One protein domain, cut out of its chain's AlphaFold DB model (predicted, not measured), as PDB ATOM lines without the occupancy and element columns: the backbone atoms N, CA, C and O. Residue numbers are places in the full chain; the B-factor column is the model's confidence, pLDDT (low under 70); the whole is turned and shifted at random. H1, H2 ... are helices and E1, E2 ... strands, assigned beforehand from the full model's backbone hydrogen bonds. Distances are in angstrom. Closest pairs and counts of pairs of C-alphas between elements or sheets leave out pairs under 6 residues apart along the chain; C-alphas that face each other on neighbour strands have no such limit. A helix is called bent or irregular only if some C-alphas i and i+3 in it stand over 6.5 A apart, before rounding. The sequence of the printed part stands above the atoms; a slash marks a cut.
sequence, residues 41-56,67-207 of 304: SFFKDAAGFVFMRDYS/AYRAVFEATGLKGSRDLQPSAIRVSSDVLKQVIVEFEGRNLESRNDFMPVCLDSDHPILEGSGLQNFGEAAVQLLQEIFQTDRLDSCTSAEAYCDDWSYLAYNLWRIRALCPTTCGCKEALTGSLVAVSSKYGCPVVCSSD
ATOM      1  N   SER A  41     159.625 185.594 153.418       82.69
ATOM      2  CA  SER A  41     159.464 184.332 154.140       82.69
ATOM      3  C   SER A  41     159.577 184.606 155.631       82.69
ATOM      4  O   SER A  41     160.286 185.528 156.038       82.69
ATOM      5  N   PHE A  42     158.913 183.804 156.451       85.81
ATOM      6  CA  PHE A  42     159.051 183.874 157.899       85.81
ATOM      7  C   PHE A  42     159.132 182.472 158.487       85.81
ATOM      8  O   PHE A  42     158.649 181.518 157.882       85.81
ATOM      9  N   PHE A  43     159.720 182.366 159.670       84.62
ATOM     10  CA  PHE A  43     159.694 181.145 160.467       84.62
ATOM     11  C   PHE A  43     159.662 181.505 161.952       84.62
ATOM     12  O   PHE A  43     160.022 182.620 162.341       84.62
ATOM     13  N   LYS A  44     159.208 180.557 162.773       84.56
ATOM     14  CA  LYS A  44     159.228 180.652 164.232       84.56
ATOM     15  C   LYS A  44     160.274 179.677 164.764       84.56
ATOM     16  O   LYS A  44     160.201 178.496 164.440       84.56
ATOM     17  N   ASP A  45     161.246 180.161 165.531       85.06
ATOM     18  CA  ASP A  45     162.294 179.306 166.095       85.06
ATOM     19  C   ASP A  45     161.818 178.536 167.342       85.06
ATOM     20  O   ASP A  45     160.718 178.748 167.864       85.06
ATOM     21  N   ALA A  46     162.676 177.650 167.853       80.81
ATOM     22  CA  ALA A  46     162.395 176.844 169.042       80.81
ATOM     23  C   ALA A  46     162.301 177.643 170.356       80.81
ATOM     24  O   ALA A  46     161.869 177.085 171.363       80.81
ATOM     25  N   ALA A  47     162.706 178.916 170.387       81.44
ATOM     26  CA  ALA A  47     162.462 179.801 171.525       81.44
ATOM     27  C   ALA A  47     161.166 180.600 171.369       81.44
ATOM     28  O   ALA A  47     160.662 181.142 172.351       81.44
ATOM     29  N   GLY A  48     160.587 180.613 170.171       84.38
ATOM     30  CA  GLY A  48     159.352 181.294 169.826       84.38
ATOM     31  C   GLY A  48     159.557 182.641 169.142       84.38
ATOM     32  O   GLY A  48     158.562 183.315 168.882       84.38
ATOM     33  N   PHE A  49     160.796 183.017 168.820       86.12
ATOM     34  CA  PHE A  49     161.057 184.191 167.999       86.12
ATOM     35  C   PHE A  49     160.512 183.994 166.600       86.12
ATOM     36  O   PHE A  49     160.668 182.928 166.007       86.12
ATOM     37  N   VAL A  50     159.920 185.050 166.054       85.88
ATOM     38  CA  VAL A  50     159.495 185.082 164.661       85.88
ATOM     39  C   VAL A  50     160.513 185.896 163.883       85.88
ATOM     40  O   VAL A  50     160.740 187.069 164.162       85.88
ATOM     41  N   PHE A  51     161.134 185.268 162.897       83.38
ATOM     42  CA  PHE A  51     162.068 185.926 161.998       83.38
ATOM     43  C   PHE A  51     161.371 186.165 160.674       83.38
ATOM     44  O   PHE A  51     160.721 185.263 160.144       83.38
ATOM     45  N   MET A  52     161.530 187.363 160.123       82.06
ATOM     46  CA  MET A  52     160.987 187.697 158.815       82.06
ATOM     47  C   MET A  52     162.108 188.147 157.887       82.06
ATOM     48  O   MET A  52     162.922 189.012 158.218       82.06
ATOM     49  N   ARG A  53     162.130 187.555 156.696       78.62
ATOM     50  CA  ARG A  53     163.063 187.877 155.626       78.62
ATOM     51  C   ARG A  53     162.307 188.508 154.475       78.62
ATOM     52  O   ARG A  53     161.437 187.877 153.883       78.62
ATOM     53  N   ASP A  54     162.709 189.720 154.136       79.06
ATOM     54  CA  ASP A  54     162.263 190.420 152.944       79.06
ATOM     55  C   ASP A  54     163.271 190.172 151.796       79.06
ATOM     56  O   ASP A  54     164.484 190.253 152.003       79.06
ATOM     57  N   TYR A  55     162.795 189.802 150.601       77.38
ATOM     58  CA  TYR A  55     163.635 189.588 149.412       77.38
ATOM     59  C   TYR A  55     163.720 190.822 148.498       77.38
ATOM     60  O   TYR A  55     164.531 190.837 147.569       77.38
ATOM     61  N   SER A  56     162.912 191.852 148.741       73.94
ATOM     62  CA  SER A  56     162.928 193.105 147.994       73.94
ATOM     63  C   SER A  56     164.104 193.975 148.442       73.94
ATOM     64  O   SER A  56     164.177 194.428 149.580       73.94
ATOM     65  N   ALA A  67     153.331 191.448 154.015       78.44
ATOM     66  CA  ALA A  67     154.204 190.547 154.755       78.44
ATOM     67  C   ALA A  67     153.961 190.548 156.270       78.44
ATOM     68  O   ALA A  67     153.742 189.493 156.855       78.44
ATOM     69  N   TYR A  68     153.929 191.716 156.911       77.56
ATOM     70  CA  TYR A  68     153.722 191.798 158.354       77.56
ATOM     71  C   TYR A  68     152.340 191.328 158.772       77.56
ATOM     72  O   TYR A  68     152.227 190.569 159.730       77.56
ATOM     73  N   ARG A  69     151.295 191.732 158.041       78.38
ATOM     74  CA  ARG A  69     149.926 191.283 158.321       78.38
ATOM     75  C   ARG A  69     149.807 189.768 158.174       78.38
ATOM     76  O   ARG A  69     149.263 189.122 159.060       78.38
ATOM     77  N   ALA A  70     150.389 189.207 157.118       81.75
ATOM     78  CA  ALA A  70     150.426 187.768 156.902       81.75
ATOM     79  C   ALA A  70     151.177 187.038 158.030       81.75
ATOM     80  O   ALA A  70     150.701 186.015 158.515       81.75
ATOM     81  N   VAL A  71     152.307 187.578 158.502       81.25
ATOM     82  CA  VAL A  71     153.028 187.031 159.663       81.25
ATOM     83  C   VAL A  71     152.176 187.114 160.931       81.25
ATOM     84  O   VAL A  71     152.103 186.134 161.667       81.25
ATOM     85  N   PHE A  72     151.497 188.233 161.190       78.19
ATOM     86  CA  PHE A  72     150.620 188.393 162.354       78.19
ATOM     87  C   PHE A  72     149.468 187.393 162.353       78.19
ATOM     88  O   PHE A  72     149.252 186.704 163.346       78.19
ATOM     89  N   GLU A  73     148.758 187.282 161.233       81.69
ATOM     90  CA  GLU A  73     147.650 186.341 161.093       81.69
ATOM     91  C   GLU A  73     148.126 184.892 161.240       81.69
ATOM     92  O   GLU A  73     147.463 184.094 161.899       81.69
ATOM     93  N   ALA A  74     149.303 184.558 160.700       81.06
ATOM     94  CA  ALA A  74     149.852 183.210 160.790       81.06
ATOM     95  C   ALA A  74     150.394 182.853 162.184       81.06
ATOM     96  O   ALA A  74     150.369 181.685 162.571       81.06
ATOM     97  N   THR A  75     150.913 183.828 162.933       81.25
ATOM     98  CA  THR A  75     151.585 183.587 164.224       81.25
ATOM     99  C   THR A  75     150.717 183.908 165.435       81.25
ATOM    100  O   THR A  75     151.040 183.474 166.538       81.25
ATOM    101  N   GLY A  76     149.632 184.663 165.252       79.62
ATOM    102  CA  GLY A  76     148.795 185.166 166.340       79.62
ATOM    103  C   GLY A  76     149.475 186.234 167.202       79.62
ATOM    104  O   GLY A  76     148.930 186.595 168.248       79.62
ATOM    105  N   LEU A  77     150.645 186.741 166.790       76.81
ATOM    106  CA  LEU A  77     151.332 187.820 167.491       76.81
ATOM    107  C   LEU A  77     150.405 189.040 167.574       76.81
ATOM    108  O   LEU A  77     149.774 189.444 166.597       76.81
ATOM    109  N   LYS A  78     150.304 189.645 168.755       68.12
ATOM    110  CA  LYS A  78     149.551 190.888 168.927       68.12
ATOM    111  C   LYS A  78     150.504 192.043 168.673       68.12
ATOM    112  O   LYS A  78     151.415 192.260 169.462       68.12
ATOM    113  N   GLY A  79     150.324 192.778 167.581       60.97
ATOM    114  CA  GLY A  79     151.025 194.051 167.423       60.97
ATOM    115  C   GLY A  79     150.627 194.990 168.562       60.97
ATOM    116  O   GLY A  79     149.433 195.155 168.834       60.97
ATOM    117  N   SER A  80     151.601 195.597 169.241       55.03
ATOM    118  CA  SER A  80     151.309 196.823 169.986       55.03
ATOM    119  C   SER A  80     150.942 197.879 168.944       55.03
ATOM    120  O   SER A  80     151.610 197.974 167.919       55.03
ATOM    121  N   ARG A  81     149.843 198.617 169.145       48.44
ATOM    122  CA  ARG A  81     149.213 199.462 168.106       48.44
ATOM    123  C   ARG A  81     150.142 200.508 167.470       48.44
ATOM    124  O   ARG A  81     149.799 201.001 166.404       48.44
ATOM    125  N   ASP A  82     151.289 200.787 168.084       49.66
ATOM    126  CA  ASP A  82     152.266 201.776 167.624       49.66
ATOM    127  C   ASP A  82     153.652 201.187 167.292       49.66
ATOM    128  O   ASP A  82     154.526 201.911 166.814       49.66
ATOM    129  N   LEU A  83     153.879 199.886 167.515       47.66
ATOM    130  CA  LEU A  83     155.178 199.248 167.296       47.66
ATOM    131  C   LEU A  83     155.063 198.207 166.184       47.66
ATOM    132  O   LEU A  83     154.205 197.320 166.192       47.66
ATOM    133  N   GLN A  84     155.944 198.354 165.190       53.28
ATOM    134  CA  GLN A  84     156.182 197.334 164.174       53.28
ATOM    135  C   GLN A  84     156.394 195.984 164.874       53.28
ATOM    136  O   GLN A  84     156.908 195.958 165.988       53.28
ATOM    137  N   PRO A  85     155.993 194.866 164.259       50.12
ATOM    138  CA  PRO A  85     156.078 193.568 164.908       50.12
ATOM    139  C   PRO A  85     157.460 193.326 165.497       50.12
ATOM    140  O   PRO A  85     158.472 193.593 164.848       50.12
ATOM    141  N   SER A  86     157.467 192.632 166.627       57.53
ATOM    142  CA  SER A  86     158.594 191.869 167.173       57.53
ATOM    143  C   SER A  86     159.111 190.759 166.245       57.53
ATOM    144  O   SER A  86     159.748 189.803 166.681       57.53
ATOM    145  N   ALA A  87     158.805 190.839 164.950       61.53
ATOM    146  CA  ALA A  87     159.440 190.025 163.944       61.53
ATOM    147  C   ALA A  87     160.852 190.574 163.748       61.53
ATOM    148  O   ALA A  87     161.039 191.696 163.270       61.53
ATOM    149  N   ILE A  88     161.844 189.773 164.119       71.81
ATOM    150  CA  ILE A  88     163.243 190.167 164.012       71.81
ATOM    151  C   ILE A  88     163.570 190.308 162.530       71.81
ATOM    152  O   ILE A  88     163.471 189.349 161.753       71.81
ATOM    153  N   ARG A  89     163.950 191.527 162.136       71.50
ATOM    154  CA  ARG A  89     164.375 191.810 160.768       71.50
ATOM    155  C   ARG A  89     165.814 191.393 160.588       71.50
ATOM    156  O   ARG A  89     166.693 191.749 161.370       71.50
ATOM    157  N   VAL A  90     166.045 190.710 159.479       69.81
ATOM    158  CA  VAL A  90     167.359 190.229 159.098       69.81
ATOM    159  C   VAL A  90     167.807 190.939 157.824       69.81
ATOM    160  O   VAL A  90     167.266 190.695 156.748       69.81
ATOM    161  N   SER A  91     168.789 191.836 157.948       62.25
ATOM    162  CA  SER A  91     169.211 192.743 156.866       62.25
ATOM    163  C   SER A  91     170.414 192.259 156.044       62.25
ATOM    164  O   SER A  91     170.748 192.880 155.036       62.25
ATOM    165  N   SER A  92     171.075 191.169 156.442       63.56
ATOM    166  CA  SER A  92     172.370 190.746 155.889       63.56
ATOM    167  C   SER A  92     172.323 189.362 155.239       63.56
ATOM    168  O   SER A  92     171.701 188.435 155.762       63.56
ATOM    169  N   ASP A  93     173.066 189.197 154.139       66.00
ATOM    170  CA  ASP A  93     173.319 187.901 153.498       66.00
ATOM    171  C   ASP A  93     173.950 186.875 154.452       66.00
ATOM    172  O   ASP A  93     173.693 185.679 154.324       66.00
ATOM    173  N   VAL A  94     174.714 187.332 155.451       56.00
ATOM    174  CA  VAL A  94     175.356 186.472 156.461       56.00
ATOM    175  C   VAL A  94     174.313 185.798 157.353       56.00
ATOM    176  O   VAL A  94     174.406 184.608 157.641       56.00
ATOM    177  N   LEU A  95     173.255 186.516 157.722       62.94
ATOM    178  CA  LEU A  95     172.187 185.954 158.539       62.94
ATOM    179  C   LEU A  95     171.243 185.028 157.753       62.94
ATOM    180  O   LEU A  95     170.477 184.290 158.365       62.94
ATOM    181  N   LYS A  96     171.312 184.989 156.414       65.00
ATOM    182  CA  LYS A  96     170.556 183.997 155.626       65.00
ATOM    183  C   LYS A  96     170.993 182.570 155.951       65.00
ATOM    184  O   LYS A  96     170.151 181.680 155.953       65.00
ATOM    185  N   GLN A  97     172.281 182.357 156.234       66.19
ATOM    186  CA  GLN A  97     172.784 181.052 156.674       66.19
ATOM    187  C   GLN A  97     172.299 180.729 158.088       66.19
ATOM    188  O   GLN A  97     171.817 179.630 158.330       66.19
ATOM    189  N   VAL A  98     172.325 181.720 158.979       65.56
ATOM    190  CA  VAL A  98     171.845 181.608 160.365       65.56
ATOM    191  C   VAL A  98     170.360 181.237 160.432       65.56
ATOM    192  O   VAL A  98     169.956 180.405 161.234       65.56
ATOM    193  N   ILE A  99     169.546 181.800 159.537       65.88
ATOM    194  CA  ILE A  99     168.122 181.471 159.401       65.88
ATOM    195  C   ILE A  99     167.911 180.002 159.014       65.88
ATOM    196  O   ILE A  99     167.117 179.318 159.653       65.88
ATOM    197  N   VAL A 100     168.635 179.511 158.001       67.69
ATOM    198  CA  VAL A 100     168.550 178.100 157.579       67.69
ATOM    199  C   VAL A 100     168.971 177.174 158.718       67.69
ATOM    200  O   VAL A 100     168.408 176.094 158.881       67.69
ATOM    201  N   GLU A 101     169.936 177.602 159.534       70.69
ATOM    202  CA  GLU A 101     170.308 176.856 160.727       70.69
ATOM    203  C   GLU A 101     169.194 176.856 161.779       70.69
ATOM    204  O   GLU A 101     168.873 175.788 162.293       70.69
ATOM    205  N   PHE A 102     168.570 177.993 162.088       72.12
ATOM    206  CA  PHE A 102     167.537 178.058 163.126       72.12
ATOM    207  C   PHE A 102     166.231 177.342 162.769       72.12
ATOM    208  O   PHE A 102     165.578 176.816 163.667       72.12
ATOM    209  N   GLU A 103     165.860 177.280 161.491       69.19
ATOM    210  CA  GLU A 103     164.586 176.698 161.046       69.19
ATOM    211  C   GLU A 103     164.469 175.189 161.346       69.19
ATOM    212  O   GLU A 103     163.373 174.680 161.576       69.19
ATOM    213  N   GLY A 104     165.595 174.469 161.404       64.19
ATOM    214  CA  GLY A 104     165.631 173.029 161.698       64.19
ATOM    215  C   GLY A 104     166.105 172.662 163.105       64.19
ATOM    216  O   GLY A 104     166.201 171.476 163.426       64.19
ATOM    217  N   ARG A 105     166.469 173.646 163.932       73.12
ATOM    218  CA  ARG A 105     167.190 173.412 165.188       73.12
ATOM    219  C   ARG A 105     166.254 173.395 166.392       73.12
ATOM    220  O   ARG A 105     165.330 174.192 166.514       73.12
ATOM    221  N   ASN A 106     166.524 172.474 167.312       85.25
ATOM    222  CA  ASN A 106     165.897 172.462 168.630       85.25
ATOM    223  C   ASN A 106     166.491 173.580 169.521       85.25
ATOM    224  O   ASN A 106     167.430 174.279 169.131       85.25
ATOM    225  N   LEU A 107     165.945 173.754 170.731       85.50
ATOM    226  CA  LEU A 107     166.397 174.786 171.673       85.50
ATOM    227  C   LEU A 107     167.899 174.671 172.005       85.50
ATOM    228  O   LEU A 107     168.583 175.685 172.110       85.50
ATOM    229  N   GLU A 108     168.417 173.446 172.109       87.50
ATOM    230  CA  GLU A 108     169.834 173.162 172.363       87.50
ATOM    231  C   GLU A 108     170.726 173.711 171.248       87.50
ATOM    232  O   GLU A 108     171.581 174.559 171.490       87.50
ATOM    233  N   SER A 109     170.446 173.331 170.001       85.88
ATOM    234  CA  SER A 109     171.229 173.768 168.844       85.88
ATOM    235  C   SER A 109     171.149 175.279 168.593       85.88
ATOM    236  O   SER A 109     172.044 175.836 167.957       85.88
ATOM    237  N   ARG A 110     170.087 175.946 169.070       85.81
ATOM    238  CA  ARG A 110     169.977 177.413 169.101       85.81
ATOM    239  C   ARG A 110     170.916 178.023 170.142       85.81
ATOM    240  O   ARG A 110     171.632 178.971 169.838       85.81
ATOM    241  N   ASN A 111     170.926 177.481 171.354       87.75
ATOM    242  CA  ASN A 111     171.781 177.962 172.441       87.75
ATOM    243  C   ASN A 111     173.272 177.730 172.152       87.75
ATOM    244  O   ASN A 111     174.111 178.528 172.572       87.75
ATOM    245  N   ASP A 112     173.603 176.694 171.385       87.62
ATOM    246  CA  ASP A 112     174.956 176.457 170.874       87.62
ATOM    247  C   ASP A 112     175.405 177.527 169.865       87.62
ATOM    248  O   ASP A 112     176.596 177.812 169.753       87.62
ATOM    249  N   PHE A 113     174.463 178.128 169.129       84.56
ATOM    250  CA  PHE A 113     174.755 179.123 168.096       84.56
ATOM    251  C   PHE A 113     175.030 180.525 168.669       84.56
ATOM    252  O   PHE A 113     175.694 181.340 168.028       84.56
ATOM    253  N   MET A 114     174.531 180.831 169.868       87.25
ATOM    254  CA  MET A 114     174.647 182.169 170.452       87.25
ATOM    255  C   MET A 114     176.124 182.577 170.623       87.25
ATOM    256  O   MET A 114     176.859 181.924 171.369       87.25
ATOM    257  N   PRO A 115     176.581 183.669 169.973       88.50
ATOM    258  CA  PRO A 115     178.005 184.004 169.904       88.50
ATOM    259  C   PRO A 115     178.531 184.680 171.174       88.50
ATOM    260  O   PRO A 115     179.738 184.757 171.388       88.50
ATOM    261  N   VAL A 116     177.630 185.206 172.002       93.12
ATOM    262  CA  VAL A 116     177.937 185.915 173.242       93.12
ATOM    263  C   VAL A 116     176.933 185.512 174.308       93.12
ATOM    264  O   VAL A 116     175.757 185.295 174.020       93.12
ATOM    265  N   CYS A 117     177.396 185.415 175.550       95.56
ATOM    266  CA  CYS A 117     176.504 185.229 176.680       95.56
ATOM    267  C   CYS A 117     175.996 186.609 177.108       95.56
ATOM    268  O   CYS A 117     176.661 187.300 177.875       95.56
ATOM    269  N   LEU A 118     174.879 187.061 176.556       96.00
ATOM    270  CA  LEU A 118     174.232 188.322 176.917       96.00
ATOM    271  C   LEU A 118     172.723 188.122 176.901       96.00
ATOM    272  O   LEU A 118     172.222 187.256 176.184       96.00
ATOM    273  N   ASP A 119     172.030 188.930 177.692       96.12
ATOM    274  CA  ASP A 119     170.576 189.012 177.646       96.12
ATOM    275  C   ASP A 119     170.114 189.578 176.302       96.12
ATOM    276  O   ASP A 119     170.811 190.382 175.676       96.12
ATOM    277  N   SER A 120     168.964 189.114 175.819       93.62
ATOM    278  CA  SER A 120     168.447 189.455 174.495       93.62
ATOM    279  C   SER A 120     168.119 190.941 174.342       93.62
ATOM    280  O   SER A 120     168.150 191.449 173.225       93.62
ATOM    281  N   ASP A 121     167.845 191.645 175.436       93.88
ATOM    282  CA  ASP A 121     167.629 193.094 175.474       93.88
ATOM    283  C   ASP A 121     168.932 193.911 175.537       93.88
ATOM    284  O   ASP A 121     168.902 195.143 175.568       93.88
ATOM    285  N   HIS A 122     170.096 193.256 175.506       95.00
ATOM    286  CA  HIS A 122     171.374 193.949 175.544       95.00
ATOM    287  C   HIS A 122     171.639 194.723 174.229       95.00
ATOM    288  O   HIS A 122     171.690 194.109 173.158       95.00
ATOM    289  N   PRO A 123     171.965 196.036 174.270       91.12
ATOM    290  CA  PRO A 123     172.100 196.881 173.068       91.12
ATOM    291  C   PRO A 123     173.131 196.400 172.033       91.12
ATOM    292  O   PRO A 123     173.005 196.652 170.837       91.12
ATOM    293  N   ILE A 124     174.171 195.684 172.479       90.75
ATOM    294  CA  ILE A 124     175.186 195.086 171.586       90.75
ATOM    295  C   ILE A 124     174.555 194.126 170.564       90.75
ATOM    296  O   ILE A 124     175.041 194.045 169.435       90.75
ATOM    297  N   LEU A 125     173.484 193.413 170.929       86.19
ATOM    298  CA  LEU A 125     172.840 192.457 170.029       86.19
ATOM    299  C   LEU A 125     172.100 193.161 168.886       86.19
ATOM    300  O   LEU A 125     172.137 192.668 167.760       86.19
ATOM    301  N   GLU A 126     171.547 194.355 169.103       81.62
ATOM    302  CA  GLU A 126     170.948 195.151 168.021       81.62
ATOM    303  C   GLU A 126     171.992 195.599 166.989       81.62
ATOM    304  O   GLU A 126     171.758 195.566 165.777       81.62
ATOM    305  N   GLY A 127     173.198 195.926 167.464       77.56
ATOM    306  CA  GLY A 127     174.342 196.276 166.620       77.56
ATOM    307  C   GLY A 127     174.848 195.135 165.726       77.56
ATOM    308  O   GLY A 127     175.608 195.391 164.793       77.56
ATOM    309  N   SER A 128     174.414 193.890 165.961       78.31
ATOM    310  CA  SER A 128     174.812 192.710 165.174       78.31
ATOM    311  C   SER A 128     173.988 192.491 163.894       78.31
ATOM    312  O   SER A 128     174.171 191.495 163.195       78.31
ATOM    313  N   GLY A 129     173.096 193.430 163.556       74.81
ATOM    314  CA  GLY A 129     172.203 193.330 162.396       74.81
ATOM    315  C   GLY A 129     170.850 192.681 162.704       74.81
ATOM    316  O   GLY A 129     170.078 192.436 161.776       74.81
ATOM    317  N   LEU A 130     170.561 192.432 163.986       77.00
ATOM    318  CA  LEU A 130     169.273 191.967 164.500       77.00
ATOM    319  C   LEU A 130     168.464 193.166 165.009       77.00
ATOM    320  O   LEU A 130     168.537 193.532 166.178       77.00
ATOM    321  N   GLN A 131     167.705 193.814 164.127       79.81
ATOM    322  CA  GLN A 131     166.871 194.949 164.537       79.81
ATOM    323  C   GLN A 131     165.690 194.467 165.389       79.81
ATOM    324  O   GLN A 131     165.080 193.445 165.067       79.81
ATOM    325  N   ASN A 132     165.364 195.229 166.437       81.75
ATOM    326  CA  ASN A 132     164.268 194.973 167.383       81.75
ATOM    327  C   ASN A 132     164.400 193.649 168.158       81.75
ATOM    328  O   ASN A 132     163.401 193.099 168.618       81.75
ATOM    329  N   PHE A 133     165.615 193.104 168.295       86.25
ATOM    330  CA  PHE A 133     165.822 191.826 168.980       86.25
ATOM    331  C   PHE A 133     165.407 191.879 170.456       86.25
ATOM    332  O   PHE A 133     164.721 190.975 170.930       86.25
ATOM    333  N   GLY A 134     165.774 192.958 171.154       89.75
ATOM    334  CA  GLY A 134     165.433 193.154 172.562       89.75
ATOM    335  C   GLY A 134     163.934 193.311 172.789       89.75
ATOM    336  O   GLY A 134     163.354 192.591 173.597       89.75
ATOM    337  N   GLU A 135     163.289 194.184 172.013       90.06
ATOM    338  CA  GLU A 135     161.835 194.374 172.066       90.06
ATOM    339  C   GLU A 135     161.084 193.066 171.786       90.06
ATOM    340  O   GLU A 135     160.163 192.699 172.520       90.06
ATOM    341  N   ALA A 136     161.542 192.303 170.789       88.62
ATOM    342  CA  ALA A 136     160.964 191.008 170.475       88.62
ATOM    343  C   ALA A 136     161.112 189.993 171.608       88.62
ATOM    344  O   ALA A 136     160.192 189.214 171.861       88.62
ATOM    345  N   ALA A 137     162.250 190.007 172.302       92.25
ATOM    346  CA  ALA A 137     162.487 189.137 173.443       92.25
ATOM    347  C   ALA A 137     161.550 189.485 174.601       92.25
ATOM    348  O   ALA A 137     160.925 188.593 175.169       92.25
ATOM    349  N   VAL A 138     161.394 190.774 174.907       92.31
ATOM    350  CA  VAL A 138     160.493 191.253 175.960       92.31
ATOM    351  C   VAL A 138     159.041 190.905 175.640       92.31
ATOM    352  O   VAL A 138     158.354 190.340 176.488       92.31
ATOM    353  N   GLN A 139     158.578 191.141 174.409       90.38
ATOM    354  CA  GLN A 139     157.222 190.760 174.009       90.38
ATOM    355  C   GLN A 139     156.993 189.245 174.136       90.38
ATOM    356  O   GLN A 139     155.934 188.798 174.578       90.38
ATOM    357  N   LEU A 140     157.992 188.445 173.770       91.00
ATOM    358  CA  LEU A 140     157.926 186.997 173.903       91.00
ATOM    359  C   LEU A 140     157.851 186.561 175.372       91.00
ATOM    360  O   LEU A 140     157.090 185.652 175.695       91.00
ATOM    361  N   LEU A 141     158.590 187.217 176.270       93.44
ATOM    362  CA  LEU A 141     158.492 186.988 177.714       93.44
ATOM    363  C   LEU A 141     157.101 187.350 178.248       93.44
ATOM    364  O   LEU A 141     156.498 186.558 178.972       93.44
ATOM    365  N   GLN A 142     156.557 188.497 177.842       93.56
ATOM    366  CA  GLN A 142     155.196 188.913 178.192       93.56
ATOM    367  C   GLN A 142     154.149 187.878 177.751       93.56
ATOM    368  O   GLN A 142     153.219 187.579 178.500       93.56
ATOM    369  N   GLU A 143     154.309 187.287 176.561       90.31
ATOM    370  CA  GLU A 143     153.449 186.206 176.064       90.31
ATOM    371  C   GLU A 143     153.596 184.926 176.900       90.31
ATOM    372  O   GLU A 143     152.590 184.349 177.315       90.31
ATOM    373  N   ILE A 144     154.836 184.497 177.174       90.38
ATOM    374  CA  ILE A 144     155.147 183.288 177.957       90.38
ATOM    375  C   ILE A 144     154.497 183.347 179.342       90.38
ATOM    376  O   ILE A 144     153.871 182.376 179.771       90.38
ATOM    377  N   PHE A 145     154.639 184.482 180.026       92.75
ATOM    378  CA  PHE A 145     154.205 184.662 181.412       92.75
ATOM    379  C   PHE A 145     152.832 185.332 181.542       92.75
ATOM    380  O   PHE A 145     152.353 185.536 182.656       92.75
ATOM    381  N   GLN A 146     152.186 185.646 180.414       92.62
ATOM    382  CA  GLN A 146     150.874 186.296 180.341       92.62
ATOM    383  C   GLN A 146     150.796 187.569 181.201       92.62
ATOM    384  O   GLN A 146     149.823 187.799 181.921       92.62
ATOM    385  N   THR A 147     151.837 188.399 181.133       93.00
ATOM    386  CA  THR A 147     151.964 189.623 181.930       93.00
ATOM    387  C   THR A 147     152.484 190.780 181.087       93.00
ATOM    388  O   THR A 147     153.299 190.591 180.197       93.00
ATOM    389  N   ASP A 148     152.018 191.989 181.384       92.25
ATOM    390  CA  ASP A 148     152.470 193.256 180.803       92.25
ATOM    391  C   ASP A 148     153.554 193.946 181.649       92.25
ATOM    392  O   ASP A 148     154.040 195.016 181.290       92.25
ATOM    393  N   ARG A 149     153.940 193.343 182.781       94.62
ATOM    394  CA  ARG A 149     154.901 193.914 183.738       94.62
ATOM    395  C   ARG A 149     156.363 193.717 183.352       94.62
ATOM    396  O   ARG A 149     157.231 194.258 184.027       94.62
ATOM    397  N   LEU A 150     156.622 192.918 182.321       95.00
ATOM    398  CA  LEU A 150     157.968 192.633 181.848       95.00
ATOM    399  C   LEU A 150     158.356 193.658 180.790       95.00
ATOM    400  O   LEU A 150     157.727 193.709 179.740       95.00
ATOM    401  N   ASP A 151     159.376 194.461 181.060       95.38
ATOM    402  CA  ASP A 151     159.899 195.482 180.141       95.38
ATOM    403  C   ASP A 151     161.361 195.232 179.730       95.38
ATOM    404  O   ASP A 151     161.890 195.902 178.847       95.38
ATOM    405  N   SER A 152     162.002 194.258 180.372       96.50
ATOM    406  CA  SER A 152     163.427 193.949 180.260       96.50
ATOM    407  C   SER A 152     163.717 192.543 180.783       96.50
ATOM    408  O   SER A 152     162.931 191.975 181.547       96.50
ATOM    409  N   CYS A 153     164.879 191.991 180.446       96.88
ATOM    410  CA  CYS A 153     165.354 190.749 181.042       96.88
ATOM    411  C   CYS A 153     165.535 190.878 182.556       96.88
ATOM    412  O   CYS A 153     165.168 189.956 183.276       96.88
ATOM    413  N   THR A 154     165.975 192.037 183.056       96.81
ATOM    414  CA  THR A 154     166.080 192.299 184.502       96.81
ATOM    415  C   THR A 154     164.733 192.169 185.214       96.81
ATOM    416  O   THR A 154     164.650 191.520 186.251       96.81
ATOM    417  N   SER A 155     163.649 192.711 184.644       96.31
ATOM    418  CA  SER A 155     162.301 192.546 185.216       96.31
ATOM    419  C   SER A 155     161.824 191.085 185.246       96.31
ATOM    420  O   SER A 155     160.926 190.739 186.015       96.31
ATOM    421  N   ALA A 156     162.449 190.220 184.441       95.56
ATOM    422  CA  ALA A 156     162.130 188.806 184.333       95.56
ATOM    423  C   ALA A 156     162.873 187.924 185.358       95.56
ATOM    424  O   ALA A 156     162.566 186.738 185.460       95.56
ATOM    425  N   GLU A 157     163.794 188.480 186.160       93.81
ATOM    426  CA  GLU A 157     164.599 187.740 187.150       93.81
ATOM    427  C   GLU A 157     163.743 186.873 188.086       93.81
ATOM    428  O   GLU A 157     164.053 185.706 188.322       93.81
ATOM    429  N   ALA A 158     162.610 187.408 188.551       91.50
ATOM    430  CA  ALA A 158     161.699 186.705 189.453       91.50
ATOM    431  C   ALA A 158     161.096 185.417 188.857       91.50
ATOM    432  O   ALA A 158     160.615 184.573 189.607       91.50
ATOM    433  N   TYR A 159     161.130 185.263 187.531       92.94
ATOM    434  CA  TYR A 159     160.564 184.129 186.800       92.94
ATOM    435  C   TYR A 159     161.614 183.078 186.413       92.94
ATOM    436  O   TYR A 159     161.253 182.008 185.928       92.94
ATOM    437  N   CYS A 160     162.911 183.360 186.592       92.12
ATOM    438  CA  CYS A 160     163.998 182.476 186.156       92.12
ATOM    439  C   CYS A 160     164.032 181.124 186.893       92.12
ATOM    440  O   CYS A 160     164.567 180.155 186.348       92.12
ATOM    441  N   ASP A 161     163.457 181.079 188.097       88.06
ATOM    442  CA  ASP A 161     163.419 179.922 188.998       88.06
ATOM    443  C   ASP A 161     161.998 179.664 189.553       88.06
ATOM    444  O   ASP A 161     161.856 179.064 190.614       88.06
ATOM    445  N   ASP A 162     160.949 180.146 188.876       89.38
ATOM    446  CA  ASP A 162     159.553 179.920 189.284       89.38
ATOM    447  C   ASP A 162     159.018 178.616 188.664       89.38
ATOM    448  O   ASP A 162     158.597 178.572 187.501       89.38
ATOM    449  N   TRP A 163     159.030 177.531 189.441       85.38
ATOM    450  CA  TRP A 163     158.627 176.199 188.980       85.38
ATOM    451  C   TRP A 163     157.113 176.012 188.910       85.38
ATOM    452  O   TRP A 163     156.649 174.946 188.501       85.38
ATOM    453  N   SER A 164     156.320 177.041 189.237       85.62
ATOM    454  CA  SER A 164     154.888 177.028 188.924       85.62
ATOM    455  C   SER A 164     154.628 177.059 187.412       85.62
ATOM    456  O   SER A 164     153.560 176.644 186.951       85.62
ATOM    457  N   TYR A 165     155.615 177.496 186.624       87.44
ATOM    458  CA  TYR A 165     155.568 177.463 185.169       87.44
ATOM    459  C   TYR A 165     156.077 176.137 184.597       87.44
ATOM    460  O   TYR A 165     156.920 175.446 185.162       87.44
ATOM    461  N   LEU A 166     155.592 175.793 183.398       86.44
ATOM    462  CA  LEU A 166     156.090 174.636 182.653       86.44
ATOM    463  C   LEU A 166     157.611 174.746 182.461       86.44
ATOM    464  O   LEU A 166     158.092 175.789 182.019       86.44
ATOM    465  N   ALA A 167     158.355 173.658 182.687       86.94
ATOM    466  CA  ALA A 167     159.822 173.634 182.573       86.94
ATOM    467  C   ALA A 167     160.343 174.205 181.238       86.94
ATOM    468  O   ALA A 167     161.358 174.891 181.186       86.94
ATOM    469  N   TYR A 168     159.601 173.995 180.150       87.62
ATOM    470  CA  TYR A 168     159.932 174.560 178.843       87.62
ATOM    471  C   TYR A 168     159.928 176.102 178.823       87.62
ATOM    472  O   TYR A 168     160.757 176.706 178.146       87.62
ATOM    473  N   ASN A 169     159.049 176.754 179.587       91.62
ATOM    474  CA  ASN A 169     159.042 178.212 179.728       91.62
ATOM    475  C   ASN A 169     160.263 178.703 180.515       91.62
ATOM    476  O   ASN A 169     160.857 179.703 180.115       91.62
ATOM    477  N   LEU A 170     160.688 177.961 181.546       91.38
ATOM    478  CA  LEU A 170     161.935 178.234 182.271       91.38
ATOM    479  C   LEU A 170     163.155 178.147 181.344       91.38
ATOM    480  O   LEU A 170     164.024 179.015 181.348       91.38
ATOM    481  N   TRP A 171     163.212 177.146 180.466       92.94
ATOM    482  CA  TRP A 171     164.308 177.056 179.494       92.94
ATOM    483  C   TRP A 171     164.265 178.190 178.468       92.94
ATOM    484  O   TRP A 171     165.312 178.682 178.049       92.94
ATOM    485  N   ARG A 172     163.069 178.642 178.070       92.44
ATOM    486  CA  ARG A 172     162.912 179.777 177.149       92.44
ATOM    487  C   ARG A 172     163.366 181.086 177.776       92.44
ATOM    488  O   ARG A 172     164.149 181.777 177.136       92.44
ATOM    489  N   ILE A 173     162.951 181.408 179.003       95.00
ATOM    490  CA  ILE A 173     163.429 182.629 179.671       95.00
ATOM    491  C   ILE A 173     164.948 182.598 179.841       95.00
ATOM    492  O   ILE A 173     165.591 183.594 179.547       95.00
ATOM    493  N   ARG A 174     165.558 181.456 180.175       94.44
ATOM    494  CA  ARG A 174     167.026 181.336 180.244       94.44
ATOM    495  C   ARG A 174     167.705 181.519 178.887       94.44
ATOM    496  O   ARG A 174     168.787 182.086 178.825       94.44
ATOM    497  N   ALA A 175     167.057 181.096 177.804       93.88
ATOM    498  CA  ALA A 175     167.551 181.303 176.442       93.88
ATOM    499  C   ALA A 175     167.383 182.740 175.932       93.88
ATOM    500  O   ALA A 175     167.987 183.096 174.918       93.88
ATOM    501  N   LEU A 176     166.531 183.535 176.583       94.75
ATOM    502  CA  LEU A 176     166.308 184.953 176.295       94.75
ATOM    503  C   LEU A 176     167.140 185.846 177.219       94.75
ATOM    504  O   LEU A 176     167.707 186.837 176.785       94.75
ATOM    505  N   CYS A 177     167.258 185.467 178.483       96.50
ATOM    506  CA  CYS A 177     167.887 186.238 179.544       96.50
ATOM    507  C   CYS A 177     168.932 185.387 180.284       96.50
ATOM    508  O   CYS A 177     168.814 185.171 181.493       96.50
ATOM    509  N   PRO A 178     169.943 184.830 179.587       96.00
ATOM    510  CA  PRO A 178     170.890 183.906 180.199       96.00
ATOM    511  C   PRO A 178     171.721 184.538 181.312       96.00
ATOM    512  O   PRO A 178     172.079 183.851 182.262       96.00
ATOM    513  N   THR A 179     172.059 185.821 181.215       95.81
ATOM    514  CA  THR A 179     172.819 186.508 182.265       95.81
ATOM    515  C   THR A 179     171.929 186.759 183.470       95.81
ATOM    516  O   THR A 179     172.298 186.336 184.562       95.81
ATOM    517  N   THR A 180     170.744 187.346 183.269       95.56
ATOM    518  CA  THR A 180     169.792 187.578 184.367       95.56
ATOM    519  C   THR A 180     169.388 186.271 185.059       95.56
ATOM    520  O   THR A 180     169.370 186.206 186.282       95.56
ATOM    521  N   CYS A 181     169.169 185.186 184.312       94.81
ATOM    522  CA  CYS A 181     168.856 183.876 184.890       94.81
ATOM    523  C   CYS A 181     170.092 183.061 185.329       94.81
ATOM    524  O   CYS A 181     170.006 181.848 185.537       94.81
ATOM    525  N   GLY A 182     171.268 183.683 185.450       93.88
ATOM    526  CA  GLY A 182     172.423 183.077 186.114       93.88
ATOM    527  C   GLY A 182     173.203 182.027 185.319       93.88
ATOM    528  O   GLY A 182     174.010 181.298 185.891       93.88
ATOM    529  N   CYS A 183     173.056 181.948 183.995       95.56
ATOM    530  CA  CYS A 183     173.851 181.040 183.158       95.56
ATOM    531  C   CYS A 183     175.364 181.333 183.192       95.56
ATOM    532  O   CYS A 183     176.145 180.461 182.820       95.56
ATOM    533  N   LYS A 184     175.793 182.527 183.629       95.06
ATOM    534  CA  LYS A 184     177.214 182.880 183.834       95.06
ATOM    535  C   LYS A 184     177.731 182.609 185.240       95.06
ATOM    536  O   LYS A 184     178.940 182.600 185.455       95.06
ATOM    537  N   GLU A 185     176.844 182.444 186.211       92.81
ATOM    538  CA  GLU A 185     177.191 182.592 187.619       92.81
ATOM    539  C   GLU A 185     176.694 181.400 188.427       92.81
ATOM    540  O   GLU A 185     175.512 181.285 188.747       92.81
ATOM    541  N   ALA A 186     177.624 180.544 188.849       88.25
ATOM    542  CA  ALA A 186     177.342 179.394 189.706       88.25
ATOM    543  C   ALA A 186     176.810 179.773 191.101       88.25
ATOM    544  O   ALA A 186     176.390 178.900 191.858       88.25
ATOM    545  N   LEU A 187     176.854 181.063 191.454       81.31
ATOM    546  CA  LEU A 187     176.455 181.593 192.758       81.31
ATOM    547  C   LEU A 187     175.020 182.136 192.795       81.31
ATOM    548  O   LEU A 187     174.543 182.481 193.869       81.31
ATOM    549  N   THR A 188     174.318 182.193 191.662       82.62
ATOM    550  CA  THR A 188     172.935 182.709 191.599       82.62
ATOM    551  C   THR A 188     171.918 181.793 192.286       82.62
ATOM    552  O   THR A 188     170.868 182.252 192.732       82.62
ATOM    553  N   GLY A 189     172.257 180.510 192.459       72.25
ATOM    554  CA  GLY A 189     171.435 179.558 193.213       72.25
ATOM    555  C   GLY A 189     170.284 178.936 192.421       72.25
ATOM    556  O   GLY A 189     169.386 178.367 193.030       72.25
ATOM    557  N   SER A 190     170.320 179.005 191.090       84.81
ATOM    558  CA  SER A 190     169.338 178.341 190.226       84.81
ATOM    559  C   SER A 190     169.441 176.816 190.324       84.81
ATOM    560  O   SER A 190     170.522 176.240 190.153       84.81
ATOM    561  N   LEU A 191     168.297 176.156 190.522       88.06
ATOM    562  CA  LEU A 191     168.183 174.697 190.462       88.06
ATOM    563  C   LEU A 191     168.127 174.177 189.016       88.06
ATOM    564  O   LEU A 191     168.371 172.996 188.780       88.06
ATOM    565  N   VAL A 192     167.867 175.033 188.026       87.88
ATOM    566  CA  VAL A 192     167.947 174.648 186.611       87.88
ATOM    567  C   VAL A 192     169.412 174.463 186.206       87.88
ATOM    568  O   VAL A 192     170.266 175.308 186.487       87.88
ATOM    569  N   ALA A 193     169.716 173.357 185.527       84.31
ATOM    570  CA  ALA A 193     171.057 173.062 185.042       84.31
ATOM    571  C   ALA A 193     171.540 174.105 184.020       84.31
ATOM    572  O   ALA A 193     170.842 174.451 183.065       84.31
ATOM    573  N   VAL A 194     172.792 174.543 184.165       88.12
ATOM    574  CA  VAL A 194     173.450 175.431 183.196       88.12
ATOM    575  C   VAL A 194     173.951 174.608 182.007       88.12
ATOM    576  O   VAL A 194     175.088 174.141 181.981       88.12
ATOM    577  N   SER A 195     173.064 174.395 181.034       90.94
ATOM    578  CA  SER A 195     173.314 173.649 179.795       90.94
ATOM    579  C   SER A 195     172.553 174.262 178.622       90.94
ATOM    580  O   SER A 195     171.470 174.821 178.820       90.94
ATOM    581  N   SER A 196     173.049 174.073 177.396       91.00
ATOM    582  CA  SER A 196     172.334 174.482 176.182       91.00
ATOM    583  C   SER A 196     171.006 173.765 176.012       91.00
ATOM    584  O   SER A 196     170.039 174.388 175.574       91.00
ATOM    585  N   LYS A 197     170.885 172.521 176.484       91.00
ATOM    586  CA  LYS A 197     169.610 171.794 176.499       91.00
ATOM    587  C   LYS A 197     168.518 172.484 177.333       91.00
ATOM    588  O   LYS A 197     167.340 172.324 177.025       91.00
ATOM    589  N   TYR A 198     168.892 173.285 178.336       93.06
ATOM    590  CA  TYR A 198     167.966 173.914 179.298       93.06
ATOM    591  C   TYR A 198     167.996 175.439 179.260       93.06
ATOM    592  O   TYR A 198     167.709 176.109 180.251       93.06
ATOM    593  N   GLY A 199     168.348 176.001 178.106       92.50
ATOM    594  CA  GLY A 199     168.245 177.436 177.876       92.50
ATOM    595  C   GLY A 199     169.549 178.212 178.003       92.50
ATOM    596  O   GLY A 199     169.601 179.334 177.532       92.50
ATOM    597  N   CYS A 200     170.618 177.660 178.578       95.75
ATOM    598  CA  CYS A 200     171.855 178.421 178.754       95.75
ATOM    599  C   CYS A 200     172.785 178.297 177.536       95.75
ATOM    600  O   CYS A 200     173.251 177.195 177.254       95.75
ATOM    601  N   PRO A 201     173.142 179.394 176.846       95.19
ATOM    602  CA  PRO A 201     174.109 179.358 175.754       95.19
ATOM    603  C   PRO A 201     175.433 178.681 176.120       95.19
ATOM    604  O   PRO A 201     175.978 178.923 177.199       95.19
ATOM    605  N   VAL A 202     176.014 177.897 175.204       94.88
ATOM    606  CA  VAL A 202     177.305 177.213 175.450       94.88
ATOM    607  C   VAL A 202     178.416 178.208 175.763       94.88
ATOM    608  O   VAL A 202     179.271 177.944 176.611       94.88
ATOM    609  N   VAL A 203     178.376 179.381 175.133       95.44
ATOM    610  CA  VAL A 203     179.310 180.483 175.392       95.44
ATOM    611  C   VAL A 203     179.271 180.972 176.849       95.44
ATOM    612  O   VAL A 203     180.286 181.441 177.348       95.44
ATOM    613  N   CYS A 204     178.168 180.788 177.584       96.31
ATOM    614  CA  CYS A 204     178.096 181.107 179.018       96.31
ATOM    615  C   CYS A 204     178.890 180.125 179.897       96.31
ATOM    616  O   CYS A 204     179.226 180.437 181.040       96.31
ATOM    617  N   SER A 205     179.207 178.928 179.389       94.31
ATOM    618  CA  SER A 205     179.823 177.859 180.184       94.31
ATOM    619  C   SER A 205     181.241 178.182 180.664       94.31
ATOM    620  O   SER A 205     181.693 177.606 181.658       94.31
ATOM    621  N   SER A 206     181.983 179.054 179.969       94.88
ATOM    622  CA  SER A 206     183.302 179.509 180.426       94.88
ATOM    623  C   SER A 206     183.179 180.363 181.681       94.88
ATOM    624  O   SER A 206     183.847 180.074 182.673       94.88
ATOM    625  N   ASP A 207     182.278 181.343 181.653       95.75
ATOM    626  CA  ASP A 207     182.044 182.286 182.748       95.75
ATOM    627  C   ASP A 207     181.483 181.539 183.963       95.75
ATOM    628  O   ASP A 207     181.974 181.693 185.083       95.75
TER     629      ASP A 207
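Overview. This is residues 41 to 56 and 67 to 207 of the 304 residues of an uncharacterized protein of Symbiodinium microadriaticum (UniProt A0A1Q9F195). A small three-stranded sheet at one end, with H1 over one face and H2 over the other, is joined to a loosely packed group of helices in which H5, H6 and H7 lie side by side with their centres in a triangle. H3 and H4 lie beside this group, and a long loop, residues 177 to 203, winds round the end away from the sheet to the short last helix, H8. The printed part has 157 residues, with elements in the order E1, E2, H1, E3, H2, H3, H4, H5, H6, H7, H8; the sheet, E1 E2 E3, is mixed. The class is mostly helix, with 76 residues, under half, in named elements. The whole is compact, with a radius of gyration of the C-alphas of 15.0 A and spans of 48 by 32 by 26 A.

Arrangement. E1, residues 41 to 44, and E2, residues 50 to 54, form an antiparallel hairpin, with N 43 and O 51 3.1 A apart. E3, residues 88 to 90, is parallel to E2, with N 88 and O 50 2.9 A apart. H1, residues 67 to 75, and H2, residues 93 to 103, are on opposite faces, making three layers, helices on both faces of a sheet. H1's height over the sheet is 9.6 A, with C-alphas 42 and 71 closest to E1 at 7.0 A; H2's height is 8.8 A, with C-alphas 43 and 103 closest to E1 at 6.6 A. H5, residues 133 to 145, only grazes the sheet; C-alphas 88 and 133 are its closest to E3, at 5.8 A. H5 and H7, residues 167 to 176, only just touch, with 3 pairs of C-alphas within 8 A, closest Ala 137 and Leu 176 at 6.3 A, at a shallow tilt of 18 degrees, opposite ways. H6, residues 154 to 159, is irregular, with C-alphas 155 and 158 7.2 A apart; H6 and H7 form a helical hairpin and only just touch, with 3 pairs within 8 A, closest Tyr 159 and Leu 170 at 7.6 A. H4, residues 123 to 126, touches residues 133 to 134 of H5, closest C-alphas 126 and 133, 6.2 A. H3, residues 107 to 113, is close to but not clearly touching H7, closest C-alphas 111 and 175, 6.7 A. H8, residues 204 to 207, touches no helix. Every O i to N i+4 pair is within hydrogen-bond range in H1, H5 and H7, against 5 of 7 in H2, 2 of 3 in H3 and 0 of 2 in H6, where 2 of 3 O i to N i+3 pairs are; H4 and H8 are too short for such a pair.

Along the chain. E1 begins at C-alpha 41, (159.464, 184.332, 154.140), and E2 measures 13.2 A. H5 is the longest helix, 18.5 A from C-alpha 133, (165.822, 191.826, 168.980); H2 measures 16.1 A, H7 14.5 A and H1 12.0 A. H8 ends at C-alpha 207, (182.044, 182.286, 182.748).

Size, cuts and confidence. The C-alphas farthest apart, Ser 56 and Leu 187, are 48.2 A apart. Residues 57 to 66 are not printed, and C-alphas 56 and 67 are 11.3 A apart across this cut. The links H1 to E3 and H7 to H8 are long. The mean pLDDT of the printed part is 83.9; residues 78 to 87, 90 to 100 and 103 to 104 are under 70.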